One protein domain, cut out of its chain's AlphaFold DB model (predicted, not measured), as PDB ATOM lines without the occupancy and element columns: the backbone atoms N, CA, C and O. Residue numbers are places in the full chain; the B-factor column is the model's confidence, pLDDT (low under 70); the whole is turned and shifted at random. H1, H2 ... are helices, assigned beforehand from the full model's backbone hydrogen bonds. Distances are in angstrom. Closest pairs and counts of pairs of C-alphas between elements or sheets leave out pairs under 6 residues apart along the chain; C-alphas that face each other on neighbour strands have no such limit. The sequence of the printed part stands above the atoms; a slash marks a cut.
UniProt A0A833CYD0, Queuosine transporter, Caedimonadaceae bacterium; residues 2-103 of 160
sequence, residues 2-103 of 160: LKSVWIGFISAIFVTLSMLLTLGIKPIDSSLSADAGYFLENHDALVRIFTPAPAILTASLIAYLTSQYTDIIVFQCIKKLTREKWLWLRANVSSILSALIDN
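AT A GLANCE: This is residues 2 to 103 of the 160 residues of the protein "Queuosine transporter" of Caedimonadaceae bacterium (UniProt A0A833CYD0). A long, thin rod of helices, in which H2 and the longer H3 follow each other nearly end to end, with H1 alongside their joint and H4 folded back along H3. The loop of residues 24 to 35, between H1 and H2, is at one end of the rod, and the turn between H3 and H4 is at the other. The printed part has 102 residues with four named helices, in the order H1, H2, H3, H4, and no named strand; the class is all helix. The whole is extended, with a radius of gyration of the C-alphas of 22.0 A, and spans 74 by 22 by 16 A.

HOW THE PARTS SIT: H1, residues 2 to 23, and H2, residues 36 to 50, form a helical hairpin. They touch, with residues 16 to 23 of H1 alone; the closest C-alphas, of Leu 23 and Val 47, are 6.8 A apart. They run opposite ways at a steep tilt of 36 degrees, only just past shallow. H1 also touches H3, residues 53 to 81, here with residues 9 to 16 of H1 and 53 to 61 of H3 alone. Their closest C-alphas, of Thr 16 and Pro 54, are 6.8 A apart, and they run opposite ways at a shallow tilt of 16 degrees. H2 and H3 meet only through their link. H3 and H4, residues 87 to 103, form a second helical hairpin and touch, with 30 pairs of C-alphas within 8 A. Their closest C-alphas, of Ser 67 and Ser 98, are 4.6 A apart, and they run opposite ways at a shallow tilt of 27 degrees. H4 is apart from H1 and from H2. In H1, H2, H3 and H4 every O i to N i+4 pair is within hydrogen-bond range.

IN THESE COORDINATES: H1 begins at C-alpha 2, at (5.917, 21.113, 24.456), and measures 31.9 A from first to last C-alpha. H2 measures 21.0 A. H3, the longest helix with 29 residues, measures 41.4 A and begins at C-alpha 53, at (15.358, 0.910, 19.221). H4 measures 24.5 A and ends at C-alpha 103, at (11.826, 5.122, 35.291).

THE WHOLE: The two C-alphas farthest apart, of Ser 31 and Arg 83, are 74.6 A apart, while those of Leu 2 and Asn 103 are 20.2 A apart. The printed part has no cut. The link from H1 to H2, 12 residues, is long; those from H2 to H3 and from H3 to H4 are tight. The mean pLDDT of the printed part is 86.4, and residues 29 to 34, in the long link, are under 70.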
ATOM      1  N   LEU A   2       6.489  22.366  24.994       74.50
ATOM      2  CA  LEU A   2       5.917  21.113  24.456       74.50
ATOM      3  C   LEU A   2       6.239  20.846  22.971       74.50
ATOM      4  O   LEU A   2       6.623  19.740  22.613       74.50
ATOM      5  N   LYS A   3       6.158  21.876  22.114       81.31
ATOM      6  CA  LYS A   3       6.488  21.771  20.678       81.31
ATOM      7  C   LYS A   3       7.933  21.310  20.432       81.31
ATOM      8  O   LYS A   3       8.170  20.522  19.531       81.31
ATOM      9  N   SER A   4       8.875  21.761  21.261       86.12
ATOM     10  CA  SER A   4      10.290  21.382  21.148       86.12
ATOM     11  C   SER A   4      10.511  19.904  21.462       86.12
ATOM     12  O   SER A   4      11.337  19.261  20.826       86.12
ATOM     13  N   VAL A   5       9.760  19.361  22.423       86.75
ATOM     14  CA  VAL A   5       9.861  17.949  22.808       86.75
ATOM     15  C   VAL A   5       9.309  17.047  21.704       86.75
ATOM     16  O   VAL A   5       9.945  16.064  21.335       86.75
ATOM     17  N   TRP A   6       8.170  17.419  21.115       88.44
ATOM     18  CA  TRP A   6       7.591  16.680  19.992       88.44
ATOM     19  C   TRP A   6       8.507  16.642  18.769       88.44
ATOM     20  O   TRP A   6       8.617  15.597  18.140       88.44
ATOM     21  N   ILE A   7       9.213  17.735  18.466       93.06
ATOM     22  CA  ILE A   7      10.210  17.753  17.383       93.06
ATOM     23  C   ILE A   7      11.320  16.727  17.651       93.06
ATOM     24  O   ILE A   7      11.700  15.997  16.738       93.06
ATOM     25  N   GLY A   8      11.792  16.619  18.897       90.75
ATOM     26  CA  GLY A   8      12.782  15.613  19.292       90.75
ATOM     27  C   GLY A   8      12.286  14.180  19.083       90.75
ATOM     28  O   GLY A   8      12.975  13.380  18.457       90.75
ATOM     29  N   PHE A   9      11.064  13.867  19.528       90.50
ATOM     30  CA  PHE A   9      10.476  12.539  19.320       90.50
ATOM     31  C   PHE A   9      10.255  12.216  17.842       90.50
ATOM     32  O   PHE A   9      10.586  11.118  17.405       90.50
ATOM     33  N   ILE A  10       9.743  13.168  17.057       93.94
ATOM     34  CA  ILE A  10       9.544  12.990  15.612       93.94
ATOM     35  C   ILE A  10      10.886  12.751  14.915       93.94
ATOM     36  O   ILE A  10      10.991  11.857  14.079       93.94
ATOM     37  N   SER A  11      11.925  13.503  15.286       93.81
ATOM     38  CA  SER A  11      13.277  13.304  14.764       93.81
ATOM     39  C   SER A  11      13.823  11.916  15.117       93.81
ATOM     40  O   SER A  11      14.348  11.231  14.243       93.81
ATOM     41  N   ALA A  12      13.638  11.460  16.356       92.75
ATOM     42  CA  ALA A  12      14.078  10.135  16.783       92.75
ATOM     43  C   ALA A  12      13.323   9.003  16.060       92.75
ATOM     44  O   ALA A  12      13.941   8.019  15.649       92.75
ATOM     45  N   ILE A  13      12.013   9.162  15.839       94.31
ATOM     46  CA  ILE A  13      11.208   8.243  15.017       94.31
ATOM     47  C   ILE A  13      11.755   8.208  13.593       94.31
ATOM     48  O   ILE A  13      11.986   7.127  13.061       94.31
ATOM     49  N   PHE A  14      12.002   9.374  12.993       95.38
ATOM     50  CA  PHE A  14      12.529   9.475  11.636       95.38
ATOM     51  C   PHE A  14      13.867   8.743  11.494       95.38
ATOM     52  O   PHE A  14      13.987   7.869  10.643       95.38
ATOM     53  N   VAL A  15      14.836   9.017  12.374       94.12
ATOM     54  CA  VAL A  15      16.151   8.350  12.359       94.12
ATOM     55  C   VAL A  15      16.011   6.839  12.543       94.12
ATOM     56  O   VAL A  15      16.638   6.073  11.813       94.12
ATOM     57  N   THR A  16      15.172   6.403  13.485       93.25
ATOM     58  CA  THR A  16      14.948   4.975  13.748       93.25
ATOM     59  C   THR A  16      14.346   4.284  12.526       93.25
ATOM     60  O   THR A  16      14.827   3.229  12.123       93.25
ATOM     61  N   LEU A  17      13.339   4.890  11.891       93.25
ATOM     62  CA  LEU A  17      12.723   4.356  10.677       93.25
ATOM     63  C   LEU A  17      13.713   4.310   9.513       93.25
ATOM     64  O   LEU A  17      13.807   3.283   8.847       93.25
ATOM     65  N   SER A  18      14.479   5.380   9.286       92.75
ATOM     66  CA  SER A  18      15.511   5.404   8.247       92.75
ATOM     67  C   SER A  18      16.536   4.288   8.448       92.75
ATOM     68  O   SER A  18      16.835   3.570   7.499       92.75
ATOM     69  N   MET A  19      17.013   4.085   9.678       92.12
ATOM     70  CA  MET A  19      17.975   3.021   9.978       92.12
ATOM     71  C   MET A  19      17.389   1.623   9.805       92.12
ATOM     72  O   MET A  19      18.052   0.758   9.239       92.12
ATOM     73  N   LEU A  20      16.142   1.388  10.219       90.62
ATOM     74  CA  LEU A  20      15.490   0.097   9.987       90.62
ATOM     75  C   LEU A  20      15.311  -0.209   8.498       90.62
ATOM     76  O   LEU A  20      15.498  -1.352   8.086       90.62
ATOM     77  N   LEU A  21      14.993   0.802   7.685       90.88
ATOM     78  CA  LEU A  21      14.926   0.647   6.232       90.88
ATOM     79  C   LEU A  21      16.299   0.308   5.644       90.88
ATOM     80  O   LEU A  21      16.392  -0.581   4.803       90.88
ATOM     81  N   THR A  22      17.365   0.966   6.109       88.81
ATOM     82  CA  THR A  22      18.740   0.667   5.683       88.81
ATOM     83  C   THR A  22      19.158  -0.754   6.055       88.81
ATOM     84  O   THR A  22      19.716  -1.459   5.221       88.81
ATOM     85  N   LEU A  23      18.859  -1.201   7.276       87.81
ATOM     86  CA  LEU A  23      19.196  -2.550   7.741       87.81
ATOM     87  C   LEU A  23      18.354  -3.647   7.077       87.81
ATOM     88  O   LEU A  23      18.783  -4.794   7.029       87.81
ATOM     89  N   GLY A  24      17.186  -3.305   6.527       83.31
ATOM     90  CA  GLY A  24      16.377  -4.223   5.723       83.31
ATOM     91  C   GLY A  24      16.992  -4.574   4.361       83.31
ATOM     92  O   GLY A  24      16.529  -5.509   3.707       83.31
ATOM     93  N   ILE A  25      18.026  -3.851   3.919       85.44
ATOM     94  CA  ILE A  25      18.740  -4.131   2.671       85.44
ATOM     95  C   ILE A  25      19.821  -5.183   2.945       85.44
ATOM     96  O   ILE A  25      20.662  -5.004   3.825       85.44
ATOM     97  N   LYS A  26      19.812  -6.280   2.171       72.88
ATOM     98  CA  LYS A  26      20.771  -7.386   2.320       72.88
ATOM     99  C   LYS A  26      22.221  -6.861   2.211       72.88
ATOM    100  O   LYS A  26      22.520  -6.177   1.229       72.88
ATOM    101  N   PRO A  27      23.116  -7.188   3.164       76.50
ATOM    102  CA  PRO A  27      24.514  -6.763   3.113       76.50
ATOM    103  C   PRO A  27      25.277  -7.400   1.939       76.50
ATOM    104  O   PRO A  27      24.846  -8.406   1.366       76.50
ATOM    105  N   ILE A  28      26.414  -6.789   1.578       74.12
ATOM    106  CA  ILE A  28      27.309  -7.256   0.506       74.12
ATOM    107  C   ILE A  28      27.753  -8.692   0.806       74.12
ATOM    108  O   ILE A  28      28.122  -9.012   1.936       74.12
ATOM    109  N   ASP A  29      27.702  -9.557  -0.208       69.56
ATOM    110  CA  ASP A  29      28.049 -10.965  -0.049       69.56
ATOM    111  C   ASP A  29      29.538 -11.130   0.299       69.56
ATOM    112  O   ASP A  29      30.410 -10.487  -0.293       69.56
ATOM    113  N   SER A  30      29.823 -12.032   1.240       64.56
ATOM    114  CA  SER A  30      31.170 -12.309   1.770       64.56
ATOM    115  C   SER A  30      32.190 -12.734   0.702       64.56
ATOM    116  O   SER A  30      33.394 -12.668   0.928       64.56
ATOM    117  N   SER A  31      31.708 -13.148  -0.472       64.94
ATOM    118  CA  SER A  31      32.506 -13.602  -1.613       64.94
ATOM    119  C   SER A  31      32.902 -12.493  -2.599       64.94
ATOM    120  O   SER A  31      33.727 -12.742  -3.475       64.94
ATOM    121  N   LEU A  32      32.338 -11.280  -2.487       68.31
ATOM    122  CA  LEU A  32      32.501 -10.222  -3.497       68.31
ATOM    123  C   LEU A  32      33.667  -9.249  -3.245       68.31
ATOM    124  O   LEU A  32      34.055  -8.534  -4.166       68.31
ATOM    125  N   SER A  33      34.223  -9.174  -2.033       66.38
ATOM    126  CA  SER A  33      35.340  -8.263  -1.732       66.38
ATOM    127  C   SER A  33      36.181  -8.751  -0.552       66.38
ATOM    128  O   SER A  33      35.650  -9.352   0.377       66.38
ATOM    129  N   ALA A  34      37.490  -8.470  -0.571       68.56
ATOM    130  CA  ALA A  34      38.406  -8.826   0.520       68.56
ATOM    131  C   ALA A  34      38.009  -8.180   1.864       68.56
ATOM    132  O   ALA A  34      38.249  -8.757   2.921       68.56
ATOM    133  N   ASP A  35      37.326  -7.034   1.809       74.81
ATOM    134  CA  ASP A  35      36.853  -6.281   2.975       74.81
ATOM    135  C   ASP A  35      35.419  -6.653   3.404       74.81
ATOM    136  O   ASP A  35      34.887  -6.080   4.356       74.81
ATOM    137  N   ALA A  36      34.768  -7.618   2.738       74.81
ATOM    138  CA  ALA A  36      33.371  -7.979   3.006       74.81
ATOM    139  C   ALA A  36      33.124  -8.390   4.470       74.81
ATOM    140  O   ALA A  36      32.063  -8.096   5.021       74.81
ATOM    141  N   GLY A  37      34.118  -9.006   5.122       75.69
ATOM    142  CA  GLY A  37      34.052  -9.362   6.543       75.69
ATOM    143  C   GLY A  37      33.879  -8.151   7.467       75.69
ATOM    144  O   GLY A  37      33.040  -8.187   8.364       75.69
ATOM    145  N   TYR A  38      34.590  -7.048   7.202       80.50
ATOM    146  CA  TYR A  38      34.478  -5.811   7.984       80.50
ATOM    147  C   TYR A  38      33.088  -5.172   7.839       80.50
ATOM    148  O   TYR A  38      32.507  -4.692   8.813       80.50
ATOM    149  N   PHE A  39      32.508  -5.185   6.637       81.12
ATOM    150  CA  PHE A  39      31.168  -4.633   6.411       81.12
ATOM    151  C   PHE A  39      30.061  -5.463   7.075       81.12
ATOM    152  O   PHE A  39      29.113  -4.886   7.609       81.12
ATOM    153  N   LEU A  40      30.192  -6.793   7.078       83.12
ATOM    154  CA  LEU A  40      29.247  -7.702   7.734       83.12
ATOM    155  C   LEU A  40      29.254  -7.535   9.257       83.12
ATOM    156  O   LEU A  40      28.191  -7.418   9.859       83.12
ATOM    157  N   GLU A  41      30.433  -7.433   9.876       85.25
ATOM    158  CA  GLU A  41      30.543  -7.221  11.325       85.25
ATOM    159  C   GLU A  41      29.898  -5.894  11.761       85.25
ATOM    160  O   GLU A  41      29.130  -5.851  12.726       85.25
ATOM    161  N   ASN A  42      30.144  -4.814  11.013       87.00
ATOM    162  CA  ASN A  42      29.519  -3.519  11.281       87.00
ATOM    163  C   ASN A  42      27.998  -3.555  11.080       87.00
ATOM    164  O   ASN A  42      27.259  -2.954  11.861       87.00
ATOM    165  N   HIS A  43      27.516  -4.267  10.058       87.31
ATOM    166  CA  HIS A  43      26.085  -4.461   9.844       87.31
ATOM    167  C   HIS A  43      25.444  -5.191  11.033       87.31
ATOM    168  O   HIS A  43      24.465  -4.696  11.590       87.31
ATOM    169  N   ASP A  44      26.032  -6.299  11.488       88.19
ATOM    170  CA  ASP A  44      25.538  -7.058  12.641       88.19
ATOM    171  C   ASP A  44      25.534  -6.225  13.930       88.19
ATOM    172  O   ASP A  44      24.595  -6.303  14.729       88.19
ATOM    173  N   ALA A  45      26.557  -5.391  14.136       88.81
ATOM    174  CA  ALA A  45      26.603  -4.462  15.260       88.81
ATOM    175  C   ALA A  45      25.446  -3.448  15.207       88.81
ATOM    176  O   ALA A  45      24.775  -3.220  16.218       88.81
ATOM    177  N   LEU A  46      25.163  -2.880  14.030       90.44
ATOM    178  CA  LEU A  46      24.043  -1.958  13.838       90.44
ATOM    179  C   LEU A  46      22.693  -2.651  14.047       90.44
ATOM    180  O   LEU A  46      21.833  -2.085  14.723       90.44
ATOM    181  N   VAL A  47      22.514  -3.882  13.558       90.06
ATOM    182  CA  VAL A  47      21.301  -4.679  13.810       90.06
ATOM    183  C   VAL A  47      21.067  -4.823  15.312       90.06
ATOM    184  O   VAL A  47      19.995  -4.477  15.802       90.06
ATOM    185  N   ARG A  48      22.082  -5.212  16.091       88.56
ATOM    186  CA  ARG A  48      21.935  -5.384  17.550       88.56
ATOM    187  C   ARG A  48      21.485  -4.114  18.277       88.56
ATOM    188  O   ARG A  48      20.756  -4.214  19.262       88.56
ATOM    189  N   ILE A  49      21.903  -2.938  17.811       89.12
ATOM    190  CA  ILE A  49      21.567  -1.650  18.435       89.12
ATOM    191  C   ILE A  49      20.191  -1.149  17.977       89.12
ATOM    192  O   ILE A  49      19.403  -0.669  18.794       89.12
ATOM    193  N   PHE A  50      19.879  -1.266  16.684       89.94
ATOM    194  CA  PHE A  50      18.668  -0.686  16.099       89.94
ATOM    195  C   PHE A  50      17.451  -1.615  16.131       89.94
ATOM    196  O   PHE A  50      16.330  -1.114  16.096       89.94
ATOM    197  N   THR A  51      17.617  -2.932  16.278       88.38
ATOM    198  CA  THR A  51      16.491  -3.861  16.474       88.38
ATOM    199  C   THR A  51      15.635  -3.520  17.704       88.38
ATOM    200  O   THR A  51      14.415  -3.445  17.555       88.38
ATOM    201  N   PRO A  52      16.192  -3.262  18.906       89.62
ATOM    202  CA  PRO A  52      15.387  -2.864  20.065       89.62
ATOM    203  C   PRO A  52      14.995  -1.376  20.070       89.62
ATOM    204  O   PRO A  52      14.159  -0.968  20.877       89.62
ATOM    205  N   ALA A  53      15.564  -0.541  19.193       91.25
ATOM    206  CA  ALA A  53      15.358   0.910  19.221       91.25
ATOM    207  C   ALA A  53      13.877   1.351  19.124       91.25
ATOM    208  O   ALA A  53      13.486   2.217  19.909       91.25
ATOM    209  N   PRO A  54      13.008   0.760  18.274       91.31
ATOM    210  CA  PRO A  54      11.587   1.122  18.226       91.31
ATOM    211  C   PRO A  54      10.849   0.834  19.534       91.31
ATOM    212  O   PRO A  54      10.025   1.637  19.977       91.31
ATOM    213  N   ALA A  55      11.161  -0.300  20.167       90.94
ATOM    214  CA  ALA A  55      10.594  -0.698  21.450       90.94
ATOM    215  C   ALA A  55      11.000   0.287  22.555       90.94
ATOM    216  O   ALA A  55      10.147   0.786  23.291       90.94
ATOM    217  N   ILE A  56      12.290   0.632  22.618       90.88
ATOM    218  CA  ILE A  56      12.840   1.596  23.582       90.88
ATOM    219  C   ILE A  56      12.245   2.992  23.363       90.88
ATOM    220  O   ILE A  56      11.859   3.660  24.324       90.88
ATOM    221  N   LEU A  57      12.126   3.435  22.111       92.88
ATOM    222  CA  LEU A  57      11.540   4.730  21.772       92.88
ATOM    223  C   LEU A  57      10.059   4.798  22.172       92.88
ATOM    224  O   LEU A  57       9.625   5.780  22.776       92.88
ATOM    225  N   THR A  58       9.299   3.735  21.906       92.00
ATOM    226  CA  THR A  58       7.881   3.646  22.284       92.00
ATOM    227  C   THR A  58       7.715   3.638  23.805       92.00
ATOM    228  O   THR A  58       6.908   4.400  24.339       92.00
ATOM    229  N   ALA A  59       8.523   2.850  24.521       92.88
ATOM    230  CA  ALA A  59       8.556   2.842  25.982       92.88
ATOM    231  C   ALA A  59       8.866   4.234  26.559       92.88
ATOM    232  O   ALA A  59       8.184   4.685  27.478       92.88
ATOM    233  N   SER A  60       9.845   4.937  25.979       92.62
ATOM    234  CA  SER A  60      10.235   6.293  26.391       92.62
ATOM    235  C   SER A  60       9.096   7.293  26.219       92.62
ATOM    236  O   SER A  60       8.864   8.121  27.095       92.62
ATOM    237  N   LEU A  61       8.354   7.213  25.111       93.25
ATOM    238  CA  LEU A  61       7.226   8.106  24.858       93.25
ATOM    239  C   LEU A  61       6.094   7.888  25.876       93.25
ATOM    240  O   LEU A  61       5.548   8.856  26.407       93.25
ATOM    241  N   ILE A  62       5.766   6.628  26.179       93.81
ATOM    242  CA  ILE A  62       4.723   6.272  27.156       93.81
ATOM    243  C   ILE A  62       5.114   6.737  28.565       93.81
ATOM    244  O   ILE A  62       4.301   7.353  29.263       93.81
ATOM    245  N   ALA A  63       6.357   6.462  28.968       93.50
ATOM    246  CA  ALA A  63       6.903   6.881  30.254       93.50
ATOM    247  C   ALA A  63       6.864   8.405  30.401       93.50
ATOM    248  O   ALA A  63       6.273   8.912  31.355       93.50
ATOM    249  N   TYR A  64       7.356   9.125  29.389       92.12
ATOM    250  CA  TYR A  64       7.384  10.582  29.376       92.12
ATOM    251  C   TYR A  64       5.987  11.198  29.510       92.12
ATOM    252  O   TYR A  64       5.777  12.094  30.329       92.12
ATOM    253  N   LEU A  65       5.008  10.723  28.731       93.00
ATOM    254  CA  LEU A  65       3.644  11.260  28.779       93.00
ATOM    255  C   LEU A  65       2.992  11.025  30.145       93.00
ATOM    256  O   LEU A  65       2.347  11.924  30.689       93.00
ATOM    257  N   THR A  66       3.200   9.840  30.718       93.88
ATOM    258  CA  THR A  66       2.632   9.481  32.021       93.88
ATOM    259  C   THR A  66       3.313  10.244  33.159       93.88
ATOM    260  O   THR A  66       2.646  10.732  34.074       93.88
ATOM    261  N   SER A  67       4.632  10.415  33.078       93.38
ATOM    262  CA  SER A  67       5.431  11.235  33.989       93.38
ATOM    263  C   SER A  67       4.965  12.690  33.992       93.38
ATOM    264  O   SER A  67       4.659  13.231  35.053       93.38
ATOM    265  N   GLN A  68       4.789  13.302  32.815       91.94
ATOM    266  CA  GLN A  68       4.306  14.683  32.701       91.94
ATOM    267  C   GLN A  68       2.905  14.867  33.289       91.94
ATOM    268  O   GLN A  68       2.634  15.849  33.978       91.94
ATOM    269  N   TYR A  69       2.004  13.917  33.035       93.56
ATOM    270  CA  TYR A  69       0.660  13.967  33.603       93.56
ATOM    271  C   TYR A  69       0.686  13.851  35.134       93.56
ATOM    272  O   TYR A  69       0.008  14.610  35.831       93.56
ATOM    273  N   THR A  70       1.520  12.949  35.655       92.12
ATOM    274  CA  THR A  70       1.704  12.777  37.099       92.12
ATOM    275  C   THR A  70       2.275  14.040  37.737       92.12
ATOM    276  O   THR A  70       1.778  14.461  38.781       92.12
ATOM    277  N   ASP A  71       3.241  14.689  37.088       92.12
ATOM    278  CA  ASP A  71       3.838  15.930  37.579       92.12
ATOM    279  C   ASP A  71       2.779  17.010  37.790       92.12
ATOM    280  O   ASP A  71       2.631  17.573  38.873       92.12
ATOM    281  N   ILE A  72       1.940  17.227  36.780       91.38
ATOM    282  CA  ILE A  72       0.882  18.233  36.851       91.38
ATOM    283  C   ILE A  72      -0.103  17.912  37.984       91.38
ATOM    284  O   ILE A  72      -0.474  18.811  38.746       91.38
ATOM    285  N   ILE A  73      -0.506  16.645  38.135       93.06
ATOM    286  CA  ILE A  73      -1.438  16.224  39.191       93.06
ATOM    287  C   ILE A  73      -0.833  16.426  40.575       93.06
ATOM    288  O   ILE A  73      -1.465  17.039  41.439       93.06
ATOM    289  N   VAL A  74       0.373  15.910  40.806       91.44
ATOM    290  CA  VAL A  74       1.033  15.964  42.113       91.44
ATOM    291  C   VAL A  74       1.292  17.414  42.495       91.44
ATOM    292  O   VAL A  74       0.959  17.833  43.607       91.44
ATOM    293  N   PHE A  75       1.788  18.217  41.557       91.06
ATOM    294  CA  PHE A  75       2.013  19.636  41.769       91.06
ATOM    295  C   PHE A  75       0.726  20.375  42.163       91.06
ATOM    296  O   PHE A  75       0.729  21.164  43.115       91.06
ATOM    297  N   GLN A  76      -0.390  20.115  41.473       90.81
ATOM    298  CA  GLN A  76      -1.687  20.718  41.795       90.81
ATOM    299  C   GLN A  76      -2.262  20.212  43.125       90.81
ATOM    300  O   GLN A  76      -2.834  21.002  43.880       90.81
ATOM    301  N   CYS A  77      -2.090  18.928  43.439       90.75
ATOM    302  CA  CYS A  77      -2.530  18.324  44.694       90.75
ATOM    303  C   CYS A  77      -1.830  18.980  45.892       90.75
ATOM    304  O   CYS A  77      -2.486  19.505  46.795       90.75
ATOM    305  N   ILE A  78      -0.497  19.073  45.847       88.25
ATOM    306  CA  ILE A  78       0.288  19.705  46.915       88.25
ATOM    307  C   ILE A  78      -0.009  21.205  46.981       88.25
ATOM    308  O   ILE A  78      -0.095  21.761  48.076       88.25
ATOM    309  N   LYS A  79      -0.231  21.873  45.840       88.38
ATOM    310  CA  LYS A  79      -0.646  23.285  45.808       88.38
ATOM    311  C   LYS A  79      -1.934  23.514  46.613       88.38
ATOM    312  O   LYS A  79      -1.975  24.437  47.426       88.38
ATOM    313  N   LYS A  80      -2.956  22.669  46.416       89.44
ATOM    314  CA  LYS A  80      -4.235  22.738  47.148       89.44
ATOM    315  C   LYS A  80      -4.054  22.430  48.636       89.44
ATOM    316  O   LYS A  80      -4.575  23.165  49.471       89.44
ATOM    317  N   LEU A  81      -3.273  21.401  48.965       87.94
ATOM    318  CA  LEU A  81      -3.025  20.985  50.349       87.94
ATOM    319  C   LEU A  81      -2.262  22.049  51.154       87.94
ATOM    320  O   LEU A  81      -2.583  22.320  52.307       87.94
ATOM    321  N   THR A  82      -1.272  22.691  50.532       86.50
ATOM    322  CA  THR A  82      -0.396  23.679  51.187       86.50
ATOM    323  C   THR A  82      -0.927  25.113  51.135       86.50
ATOM    324  O   THR A  82      -0.248  26.020  51.620       86.50
ATOM    325  N   ARG A  83      -2.123  25.341  50.561       85.00
ATOM    326  CA  ARG A  83      -2.700  26.682  50.325       85.00
ATOM    327  C   ARG A  83      -1.685  27.639  49.686       85.00
ATOM    328  O   ARG A  83      -1.511  28.764  50.139       85.00
ATOM    329  N   GLU A  84      -0.966  27.142  48.682       81.69
ATOM    330  CA  GLU A  84       0.067  27.864  47.923       81.69
ATOM    331  C   GLU A  84       1.338  28.286  48.691       81.69
ATOM    332  O   GLU A  84       2.251  28.838  48.079       81.69
ATOM    333  N   LYS A  85       1.466  27.976  49.989       76.75
ATOM    334  CA  LYS A  85       2.557  28.498  50.835       76.75
ATOM    335  C   LYS A  85       3.956  27.968  50.495       76.75
ATOM    336  O   LYS A  85       4.929  28.696  50.647       76.75
ATOM    337  N   TRP A  86       4.083  26.714  50.056       79.50
ATOM    338  CA  TRP A  86       5.386  26.039  49.936       79.50
ATOM    339  C   TRP A  86       5.701  25.663  48.483       79.50
ATOM    340  O   TRP A  86       5.537  24.513  48.076       79.50
ATOM    341  N   LEU A  87       6.168  26.635  47.686       77.56
ATOM    342  CA  LEU A  87       6.550  26.421  46.278       77.56
ATOM    343  C   LEU A  87       7.667  25.379  46.117       77.56
ATOM    344  O   LEU A  87       7.572  24.517  45.245       77.56
ATOM    345  N   TRP A  88       8.686  25.433  46.979       77.81
ATOM    346  CA  TRP A  88       9.834  24.527  46.918       77.81
ATOM    347  C   TRP A  88       9.411  23.061  47.105       77.81
ATOM    348  O   TRP A  88       9.840  22.188  46.352       77.81
ATOM    349  N   LEU A  89       8.522  22.805  48.070       77.00
ATOM    350  CA  LEU A  89       8.125  21.456  48.457       77.00
ATOM    351  C   LEU A  89       7.356  20.791  47.319       77.00
ATOM    352  O   LEU A  89       7.676  19.674  46.926       77.00
ATOM    353  N   ARG A  90       6.377  21.500  46.742       82.31
ATOM    354  CA  ARG A  90       5.591  20.961  45.627       82.31
ATOM    355  C   ARG A  90       6.424  20.726  44.372       82.31
ATOM    356  O   ARG A  90       6.207  19.718  43.718       82.31
ATOM    357  N   ALA A  91       7.378  21.606  44.057       78.19
ATOM    358  CA  ALA A  91       8.246  21.423  42.896       78.19
ATOM    359  C   ALA A  91       9.127  20.172  43.051       78.19
ATOM    360  O   ALA A  91       9.140  19.316  42.173       78.19
ATOM    361  N   ASN A  92       9.788  20.014  44.201       79.81
ATOM    362  CA  ASN A  92      10.680  18.879  44.440       79.81
ATOM    363  C   ASN A  92       9.924  17.550  44.536       79.81
ATOM    364  O   ASN A  92      10.294  16.587  43.871       79.81
ATOM    365  N   VAL A  93       8.846  17.493  45.324       84.25
ATOM    366  CA  VAL A  93       8.067  16.255  45.493       84.25
ATOM    367  C   VAL A  93       7.461  15.808  44.165       84.25
ATOM    368  O   VAL A  93       7.528  14.626  43.838       84.25
ATOM    369  N   SER A  94       6.931  16.751  43.382       85.44
ATOM    370  CA  SER A  94       6.404  16.463  42.052       85.44
ATOM    371  C   SER A  94       7.485  15.890  41.137       85.44
ATOM    372  O   SER A  94       7.349  14.770  40.663       85.44
ATOM    373  N   SER A  95       8.629  16.565  41.001       84.62
ATOM    374  CA  SER A  95       9.719  16.090  40.136       84.62
ATOM    375  C   SER A  95      10.331  14.750  40.575       84.62
ATOM    376  O   SER A  95      10.801  13.969  39.739       84.62
ATOM    377  N   ILE A  96      10.349  14.456  41.878       82.56
ATOM    378  CA  ILE A  96      10.813  13.161  42.392       82.56
ATOM    379  C   ILE A  96       9.828  12.061  41.992       82.56
ATOM    380  O   ILE A  96      10.258  11.081  41.379       82.56
ATOM    381  N   LEU A  97       8.534  12.243  42.285       86.75
ATOM    382  CA  LEU A  97       7.489  11.254  42.005       86.75
ATOM    383  C   LEU A  97       7.310  11.006  40.507       86.75
ATOM    384  O   LEU A  97       7.289   9.851  40.084       86.75
ATOM    385  N   SER A  98       7.253  12.063  39.700       89.25
ATOM    386  CA  SER A  98       7.070  11.960  38.250       89.25
ATOM    387  C   SER A  98       8.152  11.110  37.611       89.25
ATOM    388  O   SER A  98       7.859  10.214  36.831       89.25
ATOM    389  N   ALA A  99       9.407  11.306  38.009       85.62
ATOM    390  CA  ALA A  99      10.491  10.538  37.417       85.62
ATOM    391  C   ALA A  99      10.808   9.211  38.126       85.62
ATOM    392  O   ALA A  99      11.534   8.390  37.570       85.62
ATOM    393  N   LEU A 100      10.221   8.936  39.297       86.75
ATOM    394  CA  LEU A 100      10.086   7.556  39.780       86.75
ATOM    395  C   LEU A 100       9.136   6.772  38.864       86.75
ATOM    396  O   LEU A 100       9.441   5.646  38.464       86.75
ATOM    397  N   ILE A 101       8.006   7.385  38.513       89.75
ATOM    398  CA  ILE A 101       7.013   6.807  37.605       89.75
ATOM    399  C   ILE A 101       7.593   6.648  36.199       89.75
ATOM    400  O   ILE A 101       7.453   5.574  35.625       89.75
ATOM    401  N   ASP A 102       8.309   7.653  35.692       90.25
ATOM    402  CA  ASP A 102       9.017   7.591  34.407       90.25
ATOM    403  C   ASP A 102       9.944   6.372  34.328       90.25
ATOM    404  O   ASP A 102       9.757   5.512  33.471       90.25
ATOM    405  N   ASN A 103      10.872   6.232  35.284       87.94
ATOM    406  CA  ASN A 103      11.826   5.122  35.291       87.94
ATOM    407  C   ASN A 103      11.122   3.759  35.403       87.94
ATOM    408  O   ASN A 103      11.496   2.794  34.734       87.94
TER     409      ASN A 103